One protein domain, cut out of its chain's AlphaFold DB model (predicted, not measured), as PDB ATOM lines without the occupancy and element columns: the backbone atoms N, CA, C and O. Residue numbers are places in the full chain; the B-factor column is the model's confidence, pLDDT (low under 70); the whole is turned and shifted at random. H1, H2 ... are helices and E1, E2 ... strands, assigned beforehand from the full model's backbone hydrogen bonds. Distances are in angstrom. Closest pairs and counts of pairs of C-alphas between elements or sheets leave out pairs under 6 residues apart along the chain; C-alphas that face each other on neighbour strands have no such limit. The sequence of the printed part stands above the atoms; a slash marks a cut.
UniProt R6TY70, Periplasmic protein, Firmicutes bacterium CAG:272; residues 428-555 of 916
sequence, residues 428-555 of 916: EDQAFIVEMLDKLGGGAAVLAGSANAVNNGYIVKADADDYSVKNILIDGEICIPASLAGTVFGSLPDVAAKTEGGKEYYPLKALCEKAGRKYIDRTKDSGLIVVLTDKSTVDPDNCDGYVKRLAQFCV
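This is residues 428 to 555 of the 916 residues of the protein "Periplasmic protein" of Firmicutes bacterium CAG:272 (UniProt R6TY70). A five-stranded antiparallel sheet, E3 E2 E1 E9 E8, makes the middle of this domain, with H2 and H3 over one of its faces and H4 across the other. A smaller curled sheet of four strands lies towards one end of the longest axis, where the hairpin of E6 and E7 reaches outward, while H1 makes the opposite end and only grazes the large sheet. The printed part has 128 residues with four named helices and nine named strands, in the order H1 E1 E2 E3 E4 E5 H2 E6 E7 H3 E8 E9 H4; the small sheet runs E4 E5 E7 E6, also antiparallel, and the class is mixed, helices and strands. The whole is compact, with a radius of gyration of the C-alphas of 13.6 A, yet elongated, spanning 45 by 28 by 26 A.

H1, residues 428 to 440, begins with C-alpha 428 at (163.248, 151.871, 239.588) and measures 18.4 A. E1, residues 444 to 447, E2, residues 452 to 455, and E3, residues 458 to 461, form a meander, each strand the antiparallel neighbour of the one before. E4, residues 472 to 474, is followed by E5, residues 477 to 481, which is 13.2 A long and has C-alpha 481 at (187.350, 137.333, 218.370). H2, residues 482 to 489, follows at once and measures 10.4 A. E6, residues 498 to 500, leads to E7, residues 503 to 507, again 13.2 A long. H3, residues 508 to 515, also measures 10.4 A. E8, residues 519 to 522, and E9, residues 528 to 531, come next. H4, residues 544 to 552, measures 12.9 A and ends with C-alpha 552 at (177.439, 151.130, 229.793).

In the large sheet, E1 and E9 are antiparallel, with N 446 and O 529 2.9 A apart, within hydrogen-bond range. The hairpin of E1 and E2 has N 445 and O 454 at 2.8 A, that of E2 and E3 has N 453 and O 460 at 2.8 A, and that of E8 and E9 has N 520 and O 530 at 2.9 A. H2 lies over E2 at a height over the sheet of 9.3 A, along the strands at 13 degrees to E2 on the local plane; the closest C-alphas of these two are those of Asn 455 and Val 488, 6.7 A apart. H3, on the same face, has a height over the sheet of 9.5 A and runs along E9 at 8 degrees on the local plane. H4 is on the opposite face, over E1 and E9 at a height of 9.3 A, and runs across the strands at 76 degrees to E1 on the local plane. H1 and H4 are close but not clearly touching, with the C-alphas of Met 436 and Tyr 546 closest at 6.8 A. In the strongly twisted small sheet, the hairpin of E4 and E5 has N 479 and O 472 at 2.8 A, E5 and E7 have N 506 and O 480 at 2.8 A, and the hairpin of E6 and E7 has N 498 and O 505 at 2.8 A. E5, H2 and E6 form a split strand-helix-strand unit, two strands running the same way with E7 between them in the sheet, and its crossover is right-handed. H3 only grazes this sheet, with residues 508 to 511. Every O i to N i+4 pair is within hydrogen-bond range in H1, H2 and H3, and 4 of 5 are in H4.

The C-alphas farthest apart are those of Glu 428 and Gly 502, at 45.0 A. The printed part has no cut. The link from E9 to H4, residues 532 to 543, is long. The mean pLDDT of the printed part is 93.7, and no printed residue is under 70.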
ATOM      1  N   GLU A 428     163.663 151.406 240.919       86.88
ATOM      2  CA  GLU A 428     163.248 151.871 239.588       86.88
ATOM      3  C   GLU A 428     164.322 151.608 238.524       86.88
ATOM      4  O   GLU A 428     164.005 151.191 237.411       86.88
ATOM      5  N   ASP A 429     165.599 151.795 238.860       88.31
ATOM      6  CA  ASP A 429     166.695 151.501 237.938       88.31
ATOM      7  C   ASP A 429     166.843 150.003 237.670       88.31
ATOM      8  O   ASP A 429     167.031 149.593 236.524       88.31
ATOM      9  N   GLN A 430     166.702 149.160 238.693       91.81
ATOM     10  CA  GLN A 430     166.698 147.719 238.477       91.81
ATOM     11  C   GLN A 430     165.515 147.289 237.602       91.81
ATOM     12  O   GLN A 430     165.699 146.459 236.715       91.81
ATOM     13  N   ALA A 431     164.323 147.857 237.806       91.12
ATOM     14  CA  ALA A 431     163.165 147.576 236.959       91.12
ATOM     15  C   ALA A 431     163.440 147.949 235.492       91.12
ATOM     16  O   ALA A 431     163.145 147.162 234.591       91.12
ATOM     17  N   PHE A 432     164.091 149.093 235.254       91.06
ATOM     18  CA  PHE A 432     164.548 149.474 233.919       91.06
ATOM     19  C   PHE A 432     165.540 148.454 233.337       91.06
ATOM     20  O   PHE A 432     165.424 148.085 232.168       91.06
ATOM     21  N   ILE A 433     166.519 147.989 234.119       93.81
ATOM     22  CA  ILE A 433     167.506 146.995 233.665       93.81
ATOM     23  C   ILE A 433     166.819 145.675 233.294       93.81
ATOM     24  O   ILE A 433     167.131 145.103 232.251       93.81
ATOM     25  N   VAL A 434     165.856 145.215 234.095       94.25
ATOM     26  CA  VAL A 434     165.066 144.009 233.796       94.25
ATOM     27  C   VAL A 434     164.311 144.176 232.480       94.25
ATOM     28  O   VAL A 434     164.456 143.343 231.590       94.25
ATOM     29  N   GLU A 435     163.594 145.288 232.296       94.69
ATOM     30  CA  GLU A 435     162.900 145.581 231.035       94.69
ATOM     31  C   GLU A 435     163.880 145.638 229.848       94.69
ATOM     32  O   GLU A 435     163.593 145.146 228.753       94.69
ATOM     33  N   MET A 436     165.063 146.221 230.055       94.69
ATOM     34  CA  MET A 436     166.109 146.310 229.041       94.69
ATOM     35  C   MET A 436     166.597 144.913 228.608       94.69
ATOM     36  O   MET A 436     166.772 144.650 227.411       94.69
ATOM     37  N   LEU A 437     166.804 144.001 229.556       95.75
ATOM     38  CA  LEU A 437     167.222 142.626 229.278       95.75
ATOM     39  C   LEU A 437     166.097 141.787 228.662       95.75
ATOM     40  O   LEU A 437     166.352 141.024 227.726       95.75
ATOM     41  N   ASP A 438     164.854 141.979 229.098       95.62
ATOM     42  CA  ASP A 438     163.682 141.337 228.500       95.62
ATOM     43  C   ASP A 438     163.534 141.729 227.028       95.62
ATOM     44  O   ASP A 438     163.373 140.865 226.161       95.62
ATOM     45  N   LYS A 439     163.691 143.023 226.712       95.38
ATOM     46  CA  LYS A 439     163.714 143.510 225.323       95.38
ATOM     47  C   LYS A 439     164.882 142.942 224.522       95.38
ATOM     48  O   LYS A 439     164.717 142.682 223.326       95.38
ATOM     49  N   LEU A 440     166.040 142.722 225.155       95.94
ATOM     50  CA  LEU A 440     167.188 142.072 224.514       95.94
ATOM     51  C   LEU A 440     166.854 140.626 224.125       95.94
ATOM     52  O   LEU A 440     167.347 140.139 223.108       95.94
ATOM     53  N   GLY A 441     166.012 139.936 224.900       94.81
ATOM     54  CA  GLY A 441     165.494 138.607 224.568       94.81
ATOM     55  C   GLY A 441     166.584 137.535 224.469       94.81
ATOM     56  O   GLY A 441     166.538 136.680 223.582       94.81
ATOM     57  N   GLY A 442     167.608 137.602 225.321       92.88
ATOM     58  CA  GLY A 442     168.769 136.703 225.252       92.88
ATOM     59  C   GLY A 442     169.737 137.007 224.100       92.88
ATOM     60  O   GLY A 442     170.587 136.180 223.780       92.88
ATOM     61  N   GLY A 443     169.589 138.164 223.448       95.75
ATOM     62  CA  GLY A 443     170.548 138.690 222.481       95.75
ATOM     63  C   GLY A 443     171.865 139.133 223.118       95.75
ATOM     64  O   GLY A 443     172.124 138.901 224.303       95.75
ATOM     65  N   ALA A 444     172.687 139.796 222.309       97.88
ATOM     66  CA  ALA A 444     173.990 140.291 222.730       97.88
ATOM     67  C   ALA A 444     174.177 141.771 222.391       97.88
ATOM     68  O   ALA A 444     173.597 142.273 221.432       97.88
ATOM     69  N   ALA A 445     175.026 142.458 223.143       97.94
ATOM     70  CA  ALA A 445     175.479 143.807 222.840       97.94
ATOM     71  C   ALA A 445     177.000 143.853 222.858       97.94
ATOM     72  O   ALA A 445     177.635 143.398 223.806       97.94
ATOM     73  N   VAL A 446     177.571 144.388 221.785       98.44
ATOM     74  CA  VAL A 446     179.012 144.390 221.545       98.44
ATOM     75  C   VAL A 446     179.461 145.819 221.308       98.44
ATOM     76  O   VAL A 446     179.009 146.466 220.360       98.44
ATOM     77  N   LEU A 447     180.357 146.295 222.170       97.88
ATOM     78  CA  LEU A 447     180.918 147.639 222.122       97.88
ATOM     79  C   LEU A 447     182.330 147.604 221.537       97.88
ATOM     80  O   LEU A 447     183.189 146.860 222.010       97.88
ATOM     81  N   ALA A 448     182.580 148.429 220.524       96.88
ATOM     82  CA  ALA A 448     183.910 148.620 219.965       96.88
ATOM     83  C   ALA A 448     184.884 149.196 221.006       96.88
ATOM     84  O   ALA A 448     184.552 150.113 221.751       96.88
ATOM     85  N   GLY A 449     186.113 148.686 221.019       96.12
ATOM     86  CA  GLY A 449     187.173 149.085 221.947       96.12
ATOM     87  C   GLY A 449     187.097 148.426 223.326       96.12
ATOM     88  O   GLY A 449     188.013 148.627 224.126       96.12
ATOM     89  N   SER A 450     186.066 147.624 223.593       96.56
ATOM     90  CA  SER A 450     185.870 146.958 224.878       96.56
ATOM     91  C   SER A 450     186.247 145.478 224.840       96.56
ATOM     92  O   SER A 450     185.998 144.794 223.846       96.56
ATOM     93  N   ALA A 451     186.818 144.980 225.935       96.06
ATOM     94  CA  ALA A 451     187.015 143.562 226.224       96.06
ATOM     95  C   ALA A 451     185.765 142.884 226.808       96.06
ATOM     96  O   ALA A 451     185.789 141.682 227.061       96.06
ATOM     97  N   ASN A 452     184.680 143.631 227.008       96.69
ATOM     98  CA  ASN A 452     183.402 143.152 227.511       96.69
ATOM     99  C   ASN A 452     182.318 143.221 226.424       96.69
ATOM    100  O   ASN A 452     182.335 144.051 225.509       96.69
ATOM    101  N   ALA A 453     181.337 142.343 226.559       97.44
ATOM    102  CA  ALA A 453     180.070 142.358 225.846       97.44
ATOM    103  C   ALA A 453     178.963 141.937 226.815       97.44
ATOM    104  O   ALA A 453     179.232 141.288 227.821       97.44
ATOM    105  N   VAL A 454     177.713 142.266 226.507       97.75
ATOM    106  CA  VAL A 454     176.566 141.661 227.193       97.75
ATOM    107  C   VAL A 454     176.065 140.502 226.348       97.75
ATOM    108  O   VAL A 454     175.870 140.663 225.146       97.75
ATOM    109  N   ASN A 455     175.822 139.349 226.957       96.69
ATOM    110  CA  ASN A 455     175.190 138.201 226.322       96.69
ATOM    111  C   ASN A 455     174.252 137.522 227.320       96.69
ATOM    112  O   ASN A 455     174.676 137.129 228.404       96.69
ATOM    113  N   ASN A 456     172.976 137.381 226.959       92.00
ATOM    114  CA  ASN A 456     171.970 136.716 227.794       92.00
ATOM    115  C   ASN A 456     171.886 137.245 229.246       92.00
ATOM    116  O   ASN A 456     171.744 136.469 230.185       92.00
ATOM    117  N   GLY A 457     171.995 138.564 229.431       92.81
ATOM    118  CA  GLY A 457     171.925 139.185 230.760       92.81
ATOM    119  C   GLY A 457     173.202 139.086 231.591       92.81
ATOM    120  O   GLY A 457     173.191 139.489 232.750       92.81
ATOM    121  N   TYR A 458     174.303 138.616 231.003       94.75
ATOM    122  CA  TYR A 458     175.611 138.559 231.644       94.75
ATOM    123  C   TYR A 458     176.631 139.386 230.878       94.75
ATOM    124  O   TYR A 458     176.624 139.423 229.647       94.75
ATOM    125  N   ILE A 459     177.538 140.016 231.611       95.00
ATOM    126  CA  ILE A 459     178.791 140.526 231.074       95.00
ATOM    127  C   ILE A 459     179.646 139.306 230.727       95.00
ATOM    128  O   ILE A 459     179.871 138.433 231.558       95.00
ATOM    129  N   VAL A 460     180.118 139.231 229.492       95.56
ATOM    130  CA  VAL A 460     181.035 138.198 229.012       95.56
ATOM    131  C   VAL A 460     182.267 138.863 228.428       95.56
ATOM    132  O   VAL A 460     182.188 139.959 227.866       95.56
ATOM    133  N   LYS A 461     183.416 138.203 228.547       95.00
ATOM    134  CA  LYS A 461     184.645 138.695 227.931       95.00
ATOM    135  C   LYS A 461     184.624 138.418 226.434       95.00
ATOM    136  O   LYS A 461     184.068 137.417 225.981       95.00
ATOM    137  N   ALA A 462     185.222 139.323 225.665       96.25
ATOM    138  CA  ALA A 462     185.389 139.141 224.231       96.25
ATOM    139  C   ALA A 462     186.210 137.871 223.954       96.25
ATOM    140  O   ALA A 462     185.890 137.092 223.061       96.25
ATOM    141  N   ASP A 463     187.227 137.619 224.768       94.38
ATOM    142  CA  ASP A 463     187.976 136.374 224.749       94.38
ATOM    143  C   ASP A 463     187.977 135.753 226.147       94.38
ATOM    144  O   ASP A 463     188.310 136.418 227.128       94.38
ATOM    145  N   ALA A 464     187.526 134.502 226.237       91.19
ATOM    146  CA  ALA A 464     187.422 133.774 227.497       91.19
ATOM    147  C   ALA A 464     188.788 133.341 228.063       91.19
ATOM    148  O   ALA A 464     188.879 133.085 229.263       91.19
ATOM    149  N   ASP A 465     189.836 133.301 227.237       90.06
ATOM    150  CA  ASP A 465     191.177 132.865 227.641       90.06
ATOM    151  C   ASP A 465     192.130 134.054 227.864       90.06
ATOM    152  O   ASP A 465     193.069 133.953 228.652       90.06
ATOM    153  N   ASP A 466     191.894 135.195 227.202       90.00
ATOM    154  CA  ASP A 466     192.723 136.404 227.306       90.00
ATOM    155  C   ASP A 466     191.872 137.674 227.454       90.00
ATOM    156  O   ASP A 466     191.426 138.288 226.482       90.00
ATOM    157  N   TYR A 467     191.700 138.124 228.698       92.12
ATOM    158  CA  TYR A 467     190.800 139.229 229.045       92.12
ATOM    159  C   TYR A 467     191.284 140.602 228.559       92.12
ATOM    160  O   TYR A 467     190.539 141.579 228.674       92.12
ATOM    161  N   SER A 468     192.492 140.687 227.989       90.50
ATOM    162  CA  SER A 468     193.008 141.896 227.339       90.50
ATOM    163  C   SER A 468     192.495 142.077 225.905       90.50
ATOM    164  O   SER A 468     192.567 143.182 225.353       90.50
ATOM    165  N   VAL A 469     191.959 141.019 225.286       94.62
ATOM    166  CA  VAL A 469     191.435 141.062 223.916       94.62
ATOM    167  C   VAL A 469     190.153 141.871 223.867       94.62
ATOM    168  O   VAL A 469     189.207 141.627 224.609       94.62
ATOM    169  N   LYS A 470     190.107 142.810 222.925       96.88
ATOM    170  CA  LYS A 470     188.981 143.719 222.723       96.88
ATOM    171  C   LYS A 470     188.231 143.402 221.439       96.88
ATOM    172  O   LYS A 470     188.811 142.919 220.469       96.88
ATOM    173  N   ASN A 471     186.958 143.767 221.409       97.75
ATOM    174  CA  ASN A 471     186.212 143.977 220.174       97.75
ATOM    175  C   ASN A 471     186.820 145.196 219.467       97.75
ATOM    176  O   ASN A 471     186.954 146.252 220.085       97.75
ATOM    177  N   ILE A 472     187.192 145.096 218.194       97.19
ATOM    178  CA  ILE A 472     187.936 146.163 217.500       97.19
ATOM    179  C   ILE A 472     187.235 146.622 216.229       97.19
ATOM    180  O   ILE A 472     186.408 145.910 215.665       97.19
ATOM    181  N   LEU A 473     187.572 147.826 215.768       96.38
ATOM    182  CA  LEU A 473     187.147 148.317 214.461       96.38
ATOM    183  C   LEU A 473     188.203 147.964 213.415       96.38
ATOM    184  O   LEU A 473     189.337 148.424 213.516       96.38
ATOM    185  N   ILE A 474     187.813 147.213 212.385       95.00
ATOM    186  CA  ILE A 474     188.636 146.970 211.192       95.00
ATOM    187  C   ILE A 474     187.847 147.470 209.985       95.00
ATOM    188  O   ILE A 474     186.734 147.008 209.731       95.00
ATOM    189  N   ASP A 475     188.401 148.446 209.263       91.75
ATOM    190  CA  ASP A 475     187.737 149.154 208.154       91.75
ATOM    191  C   ASP A 475     186.410 149.837 208.550       91.75
ATOM    192  O   ASP A 475     185.493 149.977 207.744       91.75
ATOM    193  N   GLY A 476     186.288 150.264 209.813       90.19
ATOM    194  CA  GLY A 476     185.070 150.888 210.345       90.19
ATOM    195  C   GLY A 476     183.954 149.903 210.718       90.19
ATOM    196  O   GLY A 476     182.848 150.334 211.047       90.19
ATOM    197  N   GLU A 477     184.227 148.598 210.698       94.19
ATOM    198  CA  GLU A 477     183.303 147.546 211.126       94.19
ATOM    199  C   GLU A 477     183.750 146.926 212.449       94.19
ATOM    200  O   GLU A 477     184.927 146.601 212.614       94.19
ATOM    201  N   ILE A 478     182.810 146.714 213.378       97.62
ATOM    202  CA  ILE A 478     183.092 145.969 214.609       97.62
ATOM    203  C   ILE A 478     183.396 144.517 214.245       97.62
ATOM    204  O   ILE A 478     182.559 143.820 213.664       97.62
ATOM    205  N   CYS A 479     184.589 144.070 214.614       98.00
ATOM    206  CA  CYS A 479     185.050 142.702 214.479       98.00
ATOM    207  C   CYS A 479     185.331 142.123 215.872       98.00
ATOM    208  O   CYS A 479     185.937 142.783 216.720       98.00
ATOM    209  N   ILE A 480     184.872 140.895 216.105       98.31
ATOM    210  CA  ILE A 480     184.969 140.204 217.397       98.31
ATOM    211  C   ILE A 480     185.861 138.963 217.291       98.31
ATOM    212  O   ILE A 480     185.901 138.345 216.226       98.31
ATOM    213  N   PRO A 481     186.580 138.578 218.353       97.31
ATOM    214  CA  PRO A 481     187.350 137.333 218.370       97.31
ATOM    215  C   PRO A 481     186.447 136.089 218.270       97.31
ATOM    216  O   PRO A 481     185.242 136.135 218.541       97.31
ATOM    217  N   ALA A 482     187.047 134.952 217.897       94.88
ATOM    218  CA  ALA A 482     186.346 133.674 217.728       94.88
ATOM    219  C   ALA A 482     185.583 133.231 218.988       94.88
ATOM    220  O   ALA A 482     184.480 132.694 218.879       94.88
ATOM    221  N   SER A 483     186.163 133.477 220.168       94.88
ATOM    222  CA  SER A 483     185.589 133.111 221.467       94.88
ATOM    223  C   SER A 483     184.209 133.755 221.669       94.88
ATOM    224  O   SER A 483     183.209 133.039 221.775       94.88
ATOM    225  N   LEU A 484     184.099 135.088 221.567       97.00
ATOM    226  CA  LEU A 484     182.805 135.780 221.642       97.00
ATOM    227  C   LEU A 484     181.840 135.371 220.525       97.00
ATOM    228  O   LEU A 484     180.640 135.255 220.767       97.00
ATOM    229  N   ALA A 485     182.329 135.129 219.305       96.25
ATOM    230  CA  ALA A 485     181.469 134.657 218.221       96.25
ATOM    231  C   ALA A 485     180.840 133.290 218.556       96.25
ATOM    232  O   ALA A 485     179.644 133.088 218.337       96.25
ATOM    233  N   GLY A 486     181.607 132.377 219.157       94.69
ATOM    234  CA  GLY A 486     181.092 131.124 219.707       94.69
ATOM    235  C   GLY A 486     180.034 131.354 220.788       94.69
ATOM    236  O   GLY A 486     178.952 130.776 220.712       94.69
ATOM    237  N   THR A 487     180.294 132.260 221.730       94.56
ATOM    238  CA  THR A 487     179.370 132.610 222.824       94.56
ATOM    239  C   THR A 487     178.040 133.187 222.329       94.56
ATOM    240  O   THR A 487     176.976 132.804 222.815       94.56
ATOM    241  N   VAL A 488     178.066 134.085 221.342       96.06
ATOM    242  CA  VAL A 488     176.860 134.773 220.839       96.06
ATOM    243  C   VAL A 488     176.043 133.889 219.889       96.06
ATOM    244  O   VAL A 488     174.805 133.906 219.922       96.06
ATOM    245  N   PHE A 489     176.708 133.113 219.026       94.94
ATOM    246  CA  PHE A 489     176.055 132.356 217.951       94.94
ATOM    247  C   PHE A 489     175.943 130.847 218.222       94.94
ATOM    248  O   PHE A 489     175.266 130.151 217.466       94.94
ATOM    249  N   GLY A 490     176.562 130.327 219.287       90.44
ATOM    250  CA  GLY A 490     176.602 128.905 219.663       90.44
ATOM    251  C   GLY A 490     177.602 128.071 218.852       90.44
ATOM    252  O   GLY A 490     178.203 127.133 219.367       90.44
ATOM    253  N   SER A 491     177.819 128.428 217.589       87.00
ATOM    254  CA  SER A 491     178.893 127.917 216.736       87.00
ATOM    255  C   SER A 491     179.364 129.033 215.820       87.00
ATOM    256  O   SER A 491     178.525 129.794 215.339       87.00
ATOM    257  N   LEU A 492     180.663 129.095 215.531       90.12
ATOM    258  CA  LEU A 492     181.222 130.087 214.618       90.12
ATOM    259  C   LEU A 492     180.644 129.905 213.195       90.12
ATOM    260  O   LEU A 492     180.906 128.878 212.562       90.12
ATOM    261  N   PRO A 493     179.860 130.868 212.673       88.06
ATOM    262  CA  PRO A 493     179.396 130.862 211.291       88.06
ATOM    263  C   PRO A 493     180.561 130.940 210.296       88.06
ATOM    264  O   PRO A 493     181.574 131.580 210.557       88.06
ATOM    265  N   ASP A 494     180.375 130.340 209.119       91.94
ATOM    266  CA  ASP A 494     181.335 130.376 208.009       91.94
ATOM    267  C   ASP A 494     181.447 131.793 207.409       91.94
ATOM    268  O   ASP A 494     180.737 132.159 206.461       91.94
ATOM    269  N   VAL A 495     182.306 132.598 208.030       95.12
ATOM    270  CA  VAL A 495     182.640 133.986 207.700       95.12
ATOM    271  C   VAL A 495     184.161 134.113 207.711       95.12
ATOM    272  O   VAL A 495     184.826 133.609 208.612       95.12
ATOM    273  N   ALA A 496     184.720 134.789 206.706       94.88
ATOM    274  CA  ALA A 496     186.159 135.007 206.631       94.88
ATOM    275  C   ALA A 496     186.642 135.899 207.787       94.88
ATOM    276  O   ALA A 496     186.097 136.982 208.012       94.88
ATOM    277  N   ALA A 497     187.682 135.448 208.488       95.25
ATOM    278  CA  ALA A 497     188.355 136.249 209.497       95.25
ATOM    279  C   ALA A 497     189.201 137.359 208.853       95.25
ATOM    280  O   ALA A 497     189.760 137.202 207.765       95.25
ATOM    281  N   LYS A 498     189.329 138.471 209.570       95.69
ATOM    282  CA  LYS A 498     190.348 139.500 209.375       95.69
ATOM    283  C   LYS A 498     191.437 139.286 210.431       95.69
ATOM    284  O   LYS A 498     191.128 138.963 211.574       95.69
ATOM    285  N   THR A 499     192.703 139.454 210.062       93.31
ATOM    286  CA  THR A 499     193.825 139.305 211.001       93.31
ATOM    287  C   THR A 499     194.307 140.673 211.457       93.31
ATOM    288  O   THR A 499     194.665 141.493 210.619       93.31
ATOM    289  N   GLU A 500     194.383 140.882 212.767       91.81
ATOM    290  CA  GLU A 500     194.947 142.086 213.384       91.81
ATOM    291  C   GLU A 500     195.782 141.659 214.596       91.81
ATOM    292  O   GLU A 500     195.360 140.807 215.377       91.81
ATOM    293  N   GLY A 501     197.008 142.175 214.731       87.06
ATOM    294  CA  GLY A 501     197.881 141.829 215.864       87.06
ATOM    295  C   GLY A 501     198.200 140.330 216.016       87.06
ATOM    296  O   GLY A 501     198.543 139.888 217.107       87.06
ATOM    297  N   GLY A 502     198.068 139.534 214.947       88.31
ATOM    298  CA  GLY A 502     198.274 138.081 214.980       88.31
ATOM    299  C   GLY A 502     197.085 137.264 215.505       88.31
ATOM    300  O   GLY A 502     197.214 136.045 215.608       88.31
ATOM    301  N   LYS A 503     195.940 137.896 215.797       90.75
ATOM    302  CA  LYS A 503     194.681 137.225 216.161       90.75
ATOM    303  C   LYS A 503     193.646 137.345 215.039       90.75
ATOM    304  O   LYS A 503     193.694 138.266 214.221       90.75
ATOM    305  N   GLU A 504     192.726 136.387 214.994       94.81
ATOM    306  CA  GLU A 504     191.611 136.361 214.046       94.81
ATOM    307  C   GLU A 504     190.378 137.058 214.627       94.81
ATOM    308  O   GLU A 504     189.940 136.764 215.740       94.81
ATOM    309  N   TYR A 505     189.800 137.958 213.837       97.69
ATOM    310  CA  TYR A 505     188.608 138.724 214.167       97.69
ATOM    311  C   TYR A 505     187.557 138.578 213.073       97.69
ATOM    312  O   TYR A 505     187.849 138.660 211.883       97.69
ATOM    313  N   TYR A 506     186.304 138.416 213.469       98.00
ATOM    314  CA  TYR A 506     185.189 138.158 212.570       98.00
ATOM    315  C   TYR A 506     184.262 139.375 212.528       98.00
ATOM    316  O   TYR A 506     183.816 139.823 213.589       98.00
ATOM    317  N   PRO A 507     183.944 139.922 211.340       97.75
ATOM    318  CA  PRO A 507     183.033 141.059 211.227       97.75
ATOM    319  C   PRO A 507     181.640 140.705 211.758       97.75
ATOM    320  O   PRO A 507     180.969 139.813 211.233       97.75
ATOM    321  N   LEU A 508     181.174 141.419 212.786       98.06
ATOM    322  CA  LEU A 508     179.958 141.061 213.522       98.06
ATOM    323  C   LEU A 508     178.695 141.105 212.652       98.06
ATOM    324  O   LEU A 508     177.831 140.242 212.771       98.06
ATOM    325  N   LYS A 509     178.600 142.067 211.729       97.25
ATOM    326  CA  LYS A 509     177.460 142.159 210.799       97.25
ATOM    327  C   LYS A 509     177.414 140.964 209.851       97.25
ATOM    328  O   LYS A 509     176.359 140.361 209.695       97.25
ATOM    329  N   ALA A 510     178.563 140.564 209.304       97.38
ATOM    330  CA  ALA A 510     178.658 139.392 208.436       97.38
ATOM    331  C   ALA A 510     178.311 138.097 209.191       97.38
ATOM    332  O   ALA A 510     177.643 137.223 208.640       97.38
ATOM    333  N   LEU A 511     178.707 137.987 210.467       97.88
ATOM    334  CA  LEU A 511     178.282 136.891 211.342       97.88
ATOM    335  C   LEU A 511     176.760 136.868 211.514       97.88
ATOM    336  O   LEU A 511     176.150 135.817 211.327       97.88
ATOM    337  N   CYS A 512     176.141 138.014 211.812       97.62
ATOM    338  CA  CYS A 512     174.687 138.130 211.919       97.62
ATOM    339  C   CYS A 512     173.984 137.727 210.617       97.62
ATOM    340  O   CYS A 512     173.094 136.881 210.647       97.62
ATOM    341  N   GLU A 513     174.412 138.270 209.476       96.75
ATOM    342  CA  GLU A 513     173.856 137.953 208.156       96.75
ATOM    343  C   GLU A 513     173.959 136.457 207.841       96.75
ATOM    344  O   GLU A 513     172.969 135.832 207.456       96.75
ATOM    345  N   LYS A 514     175.135 135.852 208.065       96.94
ATOM    346  CA  LYS A 514     175.367 134.421 207.820       96.94
ATOM    347  C   LYS A 514     174.550 133.536 208.761       96.94
ATOM    348  O   LYS A 514     174.066 132.489 208.336       96.94
ATOM    349  N   ALA A 515     174.385 133.952 210.015       95.25
ATOM    350  CA  ALA A 515     173.578 133.258 211.015       95.25
ATOM    351  C   ALA A 515     172.068 133.538 210.890       95.25
ATOM    352  O   ALA A 515     171.285 132.971 211.650       95.25
ATOM    353  N   GLY A 516     171.646 134.416 209.972       94.94
ATOM    354  CA  GLY A 516     170.250 134.836 209.831       94.94
ATOM    355  C   GLY A 516     169.721 135.662 211.011       94.94
ATOM    356  O   GLY A 516     168.509 135.732 211.205       94.94
ATOM    357  N   ARG A 517     170.601 136.279 211.810       94.25
ATOM    358  CA  ARG A 517     170.224 137.137 212.940       94.25
ATOM    359  C   ARG A 517     170.063 138.588 212.502       94.25
ATOM    360  O   ARG A 517     170.891 139.130 211.773       94.25
ATOM    361  N   LYS A 518     169.012 139.241 212.999       95.56
ATOM    362  CA  LYS A 518     168.861 140.698 212.887       95.56
ATOM    363  C   LYS A 518     169.808 141.397 213.863       95.56
ATOM    364  O   LYS A 518     170.221 140.815 214.864       95.56
ATOM    365  N   TYR A 519     170.125 142.656 213.586       96.50
ATOM    366  CA  TYR A 519     170.938 143.480 214.472       96.50
ATOM    367  C   TYR A 519     170.554 144.958 214.373       96.50
ATOM    368  O   TYR A 519     170.010 145.399 213.360       96.50
ATOM    369  N   ILE A 520     170.862 145.715 215.424       95.81
ATOM    370  CA  ILE A 520     170.791 147.178 215.458       95.81
ATOM    371  C   ILE A 520     172.225 147.693 215.423       95.81
ATOM    372  O   ILE A 520     173.020 147.383 216.311       95.81
ATOM    373  N   ASP A 521     172.561 148.464 214.392       94.56
ATOM    374  CA  ASP A 521     173.903 149.007 214.202       94.56
ATOM    375  C   ASP A 521     173.957 150.483 214.581       94.56
ATOM    376  O   ASP A 521     173.433 151.345 213.875       94.56
ATOM    377  N   ARG A 522     174.631 150.770 215.695       92.19
ATOM    378  CA  ARG A 522     174.919 152.124 216.177       92.19
ATOM    379  C   ARG A 522     176.419 152.357 216.285       92.19
ATOM    380  O   ARG A 522     176.864 153.209 217.050       92.19
ATOM    381  N   THR A 523     177.207 151.662 215.461       90.44
ATOM    382  CA  THR A 523     178.675 151.768 215.448       90.44
ATOM    383  C   THR A 523     179.145 153.218 215.281       90.44
ATOM    384  O   THR A 523     180.121 153.618 215.904       90.44
ATOM    385  N   LYS A 524     178.442 154.031 214.478       86.81
ATOM    386  CA  LYS A 524     178.804 155.442 214.240       86.81
ATOM    387  C   LYS A 524     178.454 156.389 215.392       86.81
ATOM    388  O   LYS A 524     179.121 157.408 215.530       86.81
ATOM    389  N   ASP A 525     177.436 156.057 216.184       84.69
ATOM    390  CA  ASP A 525     176.888 156.962 217.201       84.69
ATOM    391  C   ASP A 525     177.397 156.607 218.601       84.69
ATOM    392  O   ASP A 525     177.835 157.475 219.351       84.69
ATOM    393  N   SER A 526     177.328 155.322 218.956       82.31
ATOM    394  CA  SER A 526     177.670 154.796 220.281       82.31
ATOM    395  C   SER A 526     178.768 153.735 220.251       82.31
ATOM    396  O   SER A 526     179.152 153.241 221.306       82.31
ATOM    397  N   GLY A 527     179.261 153.345 219.070       90.44
ATOM    398  CA  GLY A 527     180.225 152.249 218.936       90.44
ATOM    399  C   GLY A 527     179.637 150.864 219.225       90.44
ATOM    400  O   GLY A 527     180.404 149.917 219.373       90.44
ATOM    401  N   LEU A 528     178.307 150.735 219.327       95.69
ATOM    402  CA  LEU A 528     177.622 149.508 219.741       95.69
ATOM    403  C   LEU A 528     176.903 148.825 218.568       95.69
ATOM    404  O   LEU A 528     176.246 149.485 217.760       95.69
ATOM    405  N   ILE A 529     176.937 147.494 218.541       97.44
ATOM    406  CA  ILE A 529     175.982 146.668 217.793       97.44
ATOM    407  C   ILE A 529     175.199 145.798 218.778       97.44
ATOM    408  O   ILE A 529     175.790 145.129 219.624       97.44
ATOM    409  N   VAL A 530     173.873 145.778 218.634       97.69
ATOM    410  CA  VAL A 530     172.989 144.856 219.361       97.69
ATOM    411  C   VAL A 530     172.589 143.720 218.426       97.69
ATOM    412  O   VAL A 530     171.954 143.955 217.399       97.69
ATOM    413  N   VAL A 531     172.962 142.491 218.767       97.69
ATOM    414  CA  VAL A 531     172.582 141.260 218.068       97.69
ATOM    415  C   VAL A 531     171.253 140.770 218.628       97.69
ATOM    416  O   VAL A 531     171.142 140.492 219.822       97.69
ATOM    417  N   LEU A 532     170.252 140.635 217.762       96.06
ATOM    418  CA  LEU A 532     168.897 140.255 218.147       96.06
ATOM    419  C   LEU A 532     168.669 138.749 217.981       96.06
ATOM    420  O   LEU A 532     169.260 138.091 217.120       96.06
ATOM    421  N   THR A 533     167.769 138.214 218.795       94.50
ATOM    422  CA  THR A 533     167.195 136.871 218.664       94.50
ATOM    423  C   THR A 533     165.733 136.982 218.232       94.50
ATOM    424  O   THR A 533     165.161 138.071 218.189       94.50
ATOM    425  N   ASP A 534     165.087 135.845 217.979       93.81
ATOM    426  CA  ASP A 534     163.644 135.801 217.710       93.81
ATOM    427  C   ASP A 534     162.783 136.252 218.904       93.81
ATOM    428  O   ASP A 534     161.593 136.514 218.741       93.81
ATOM    429  N   LYS A 535     163.365 136.330 220.110       95.44
ATOM    430  CA  LYS A 535     162.694 136.819 221.321       95.44
ATOM    431  C   LYS A 535     162.908 138.314 221.557       95.44
ATOM    432  O   LYS A 535     162.250 138.864 222.433       95.44
ATOM    433  N   SER A 536     163.824 138.959 220.836       96.19
ATOM    434  CA  SER A 536     164.096 140.381 221.030       96.19
ATOM    435  C   SER A 536     162.912 141.233 220.573       96.19
ATOM    436  O   SER A 536     162.349 141.011 219.501       96.19
ATOM    437  N   THR A 537     162.569 142.246 221.365       95.88
ATOM    438  CA  THR A 537     161.441 143.163 221.107       95.88
ATOM    439  C   THR A 537     161.873 144.626 221.000       95.88
ATOM    440  O   THR A 537     161.033 145.523 221.011       95.88
ATOM    441  N   VAL A 538     163.182 144.884 220.881       92.12
ATOM    442  CA  VAL A 538     163.731 146.235 220.697       92.12
ATOM    443  C   VAL A 538     163.201 146.850 219.397       92.12
ATOM    444  O   VAL A 538     163.394 146.285 218.321       92.12
ATOM    445  N   ASP A 539     162.574 148.023 219.501       87.62
ATOM    446  CA  ASP A 539     162.178 148.833 218.349       87.62
ATOM    447  C   ASP A 539     163.410 149.564 217.781       87.62
ATOM    448  O   ASP A 539     163.936 150.460 218.448       87.62
ATOM    449  N   PRO A 540     163.904 149.204 216.580       85.31
ATOM    450  CA  PRO A 540     165.105 149.812 216.016       85.31
ATOM    451  C   PRO A 540     164.952 151.316 215.748       85.31
ATOM    452  O   PRO A 540     165.961 152.021 215.791       85.31
ATOM    453  N   ASP A 541     163.732 151.814 215.532       83.56
ATOM    454  CA  ASP A 541     163.475 153.222 215.209       83.56
ATOM    455  C   ASP A 541     163.398 154.108 216.468       83.56
ATOM    456  O   ASP A 541     163.506 155.332 216.377       83.56
ATOM    457  N   ASN A 542     163.268 153.504 217.656       86.12
ATOM    458  CA  ASN A 542     163.161 154.200 218.941       86.12
ATOM    459  C   ASN A 542     163.996 153.519 220.045       86.12
ATOM    460  O   ASN A 542     163.507 153.199 221.130       86.12
ATOM    461  N   CYS A 543     165.281 153.278 219.767       87.00
ATOM    462  CA  CYS A 543     166.181 152.543 220.668       87.00
ATOM    463  C   CYS A 543     167.331 153.369 221.269       87.00
ATOM    464  O   CYS A 543     168.173 152.807 221.962       87.00
ATOM    465  N   ASP A 544     167.404 154.682 221.048       87.00
ATOM    466  CA  ASP A 544     168.566 155.499 221.443       87.00
ATOM    467  C   ASP A 544     168.899 155.425 222.938       87.00
ATOM    468  O   ASP A 544     170.052 155.189 223.307       87.00
ATOM    469  N   GLY A 545     167.899 155.609 223.805       85.88
ATOM    470  CA  GLY A 545     168.078 155.511 225.258       85.88
ATOM    471  C   GLY A 545     168.460 154.097 225.698       85.88
ATOM    472  O   GLY A 545     169.374 153.921 226.502       85.88
ATOM    473  N   TYR A 546     167.820 153.093 225.094       90.00
ATOM    474  CA  TYR A 546     168.092 151.676 225.326       90.00
ATOM    475  C   TYR A 546     169.544 151.307 224.982       90.00
ATOM    476  O   TYR A 546     170.269 150.781 225.822       90.00
ATOM    477  N   VAL A 547     169.998 151.647 223.771       91.44
ATOM    478  CA  VAL A 547     171.358 151.371 223.279       91.44
ATOM    479  C   VAL A 547     172.402 152.067 224.145       91.44
ATOM    480  O   VAL A 547     173.402 151.451 224.507       91.44
ATOM    481  N   LYS A 548     172.178 153.340 224.500       89.12
ATOM    482  CA  LYS A 548     173.099 154.090 225.368       89.12
ATOM    483  C   LYS A 548     173.236 153.444 226.741       89.12
ATOM    484  O   LYS A 548     174.353 153.344 227.240       89.12
ATOM    485  N   ARG A 549     172.132 152.993 227.339       90.06
ATOM    486  CA  ARG A 549     172.157 152.337 228.651       90.06
ATOM    487  C   ARG A 549     172.805 150.955 228.581       90.06
ATOM    488  O   ARG A 549     173.655 150.659 229.410       90.06
ATOM    489  N   LEU A 550     172.509 150.163 227.553       93.19
ATOM    490  CA  LEU A 550     173.113 148.843 227.354       93.19
ATOM    491  C   LEU A 550     174.631 148.914 227.116       93.19
ATOM    492  O   LEU A 550     175.377 148.082 227.629       93.19
ATOM    493  N   ALA A 551     175.103 149.936 226.396       93.81
ATOM    494  CA  ALA A 551     176.529 150.152 226.158       93.81
ATOM    495  C   ALA A 551     177.334 150.329 227.456       93.81
ATOM    496  O   ALA A 551     178.478 149.891 227.506       93.81
ATOM    497  N   GLN A 552     176.750 150.910 228.512       92.00
ATOM    498  CA  GLN A 552     177.439 151.130 229.793       92.00
ATOM    499  C   GLN A 552     177.849 149.818 230.476       92.00
ATOM    500  O   GLN A 552     178.898 149.773 231.107       92.00
ATOM    501  N   PHE A 553     177.074 148.745 230.298       93.25
ATOM    502  CA  PHE A 553     177.395 147.411 230.827       93.25
ATOM    503  C   PHE A 553     178.422 146.657 229.976       93.25
ATOM    504  O   PHE A 553     178.945 145.629 230.391       93.25
ATOM    505  N   CYS A 554     178.712 147.159 228.775       95.31
ATOM    506  CA  CYS A 554     179.763 146.623 227.923       95.31
ATOM    507  C   CYS A 554     181.110 147.301 228.180       95.31
ATOM    508  O   CYS A 554     182.057 146.955 227.494       95.31
ATOM    509  N   VAL A 555     181.220 148.289 229.069       93.62
ATOM    510  CA  VAL A 555     182.490 148.977 229.360       93.62
ATOM    511  C   VAL A 555     183.221 148.240 230.478       93.62
ATOM    512  O   VAL A 555     182.589 147.800 231.435       93.62
TER     513      VAL A 555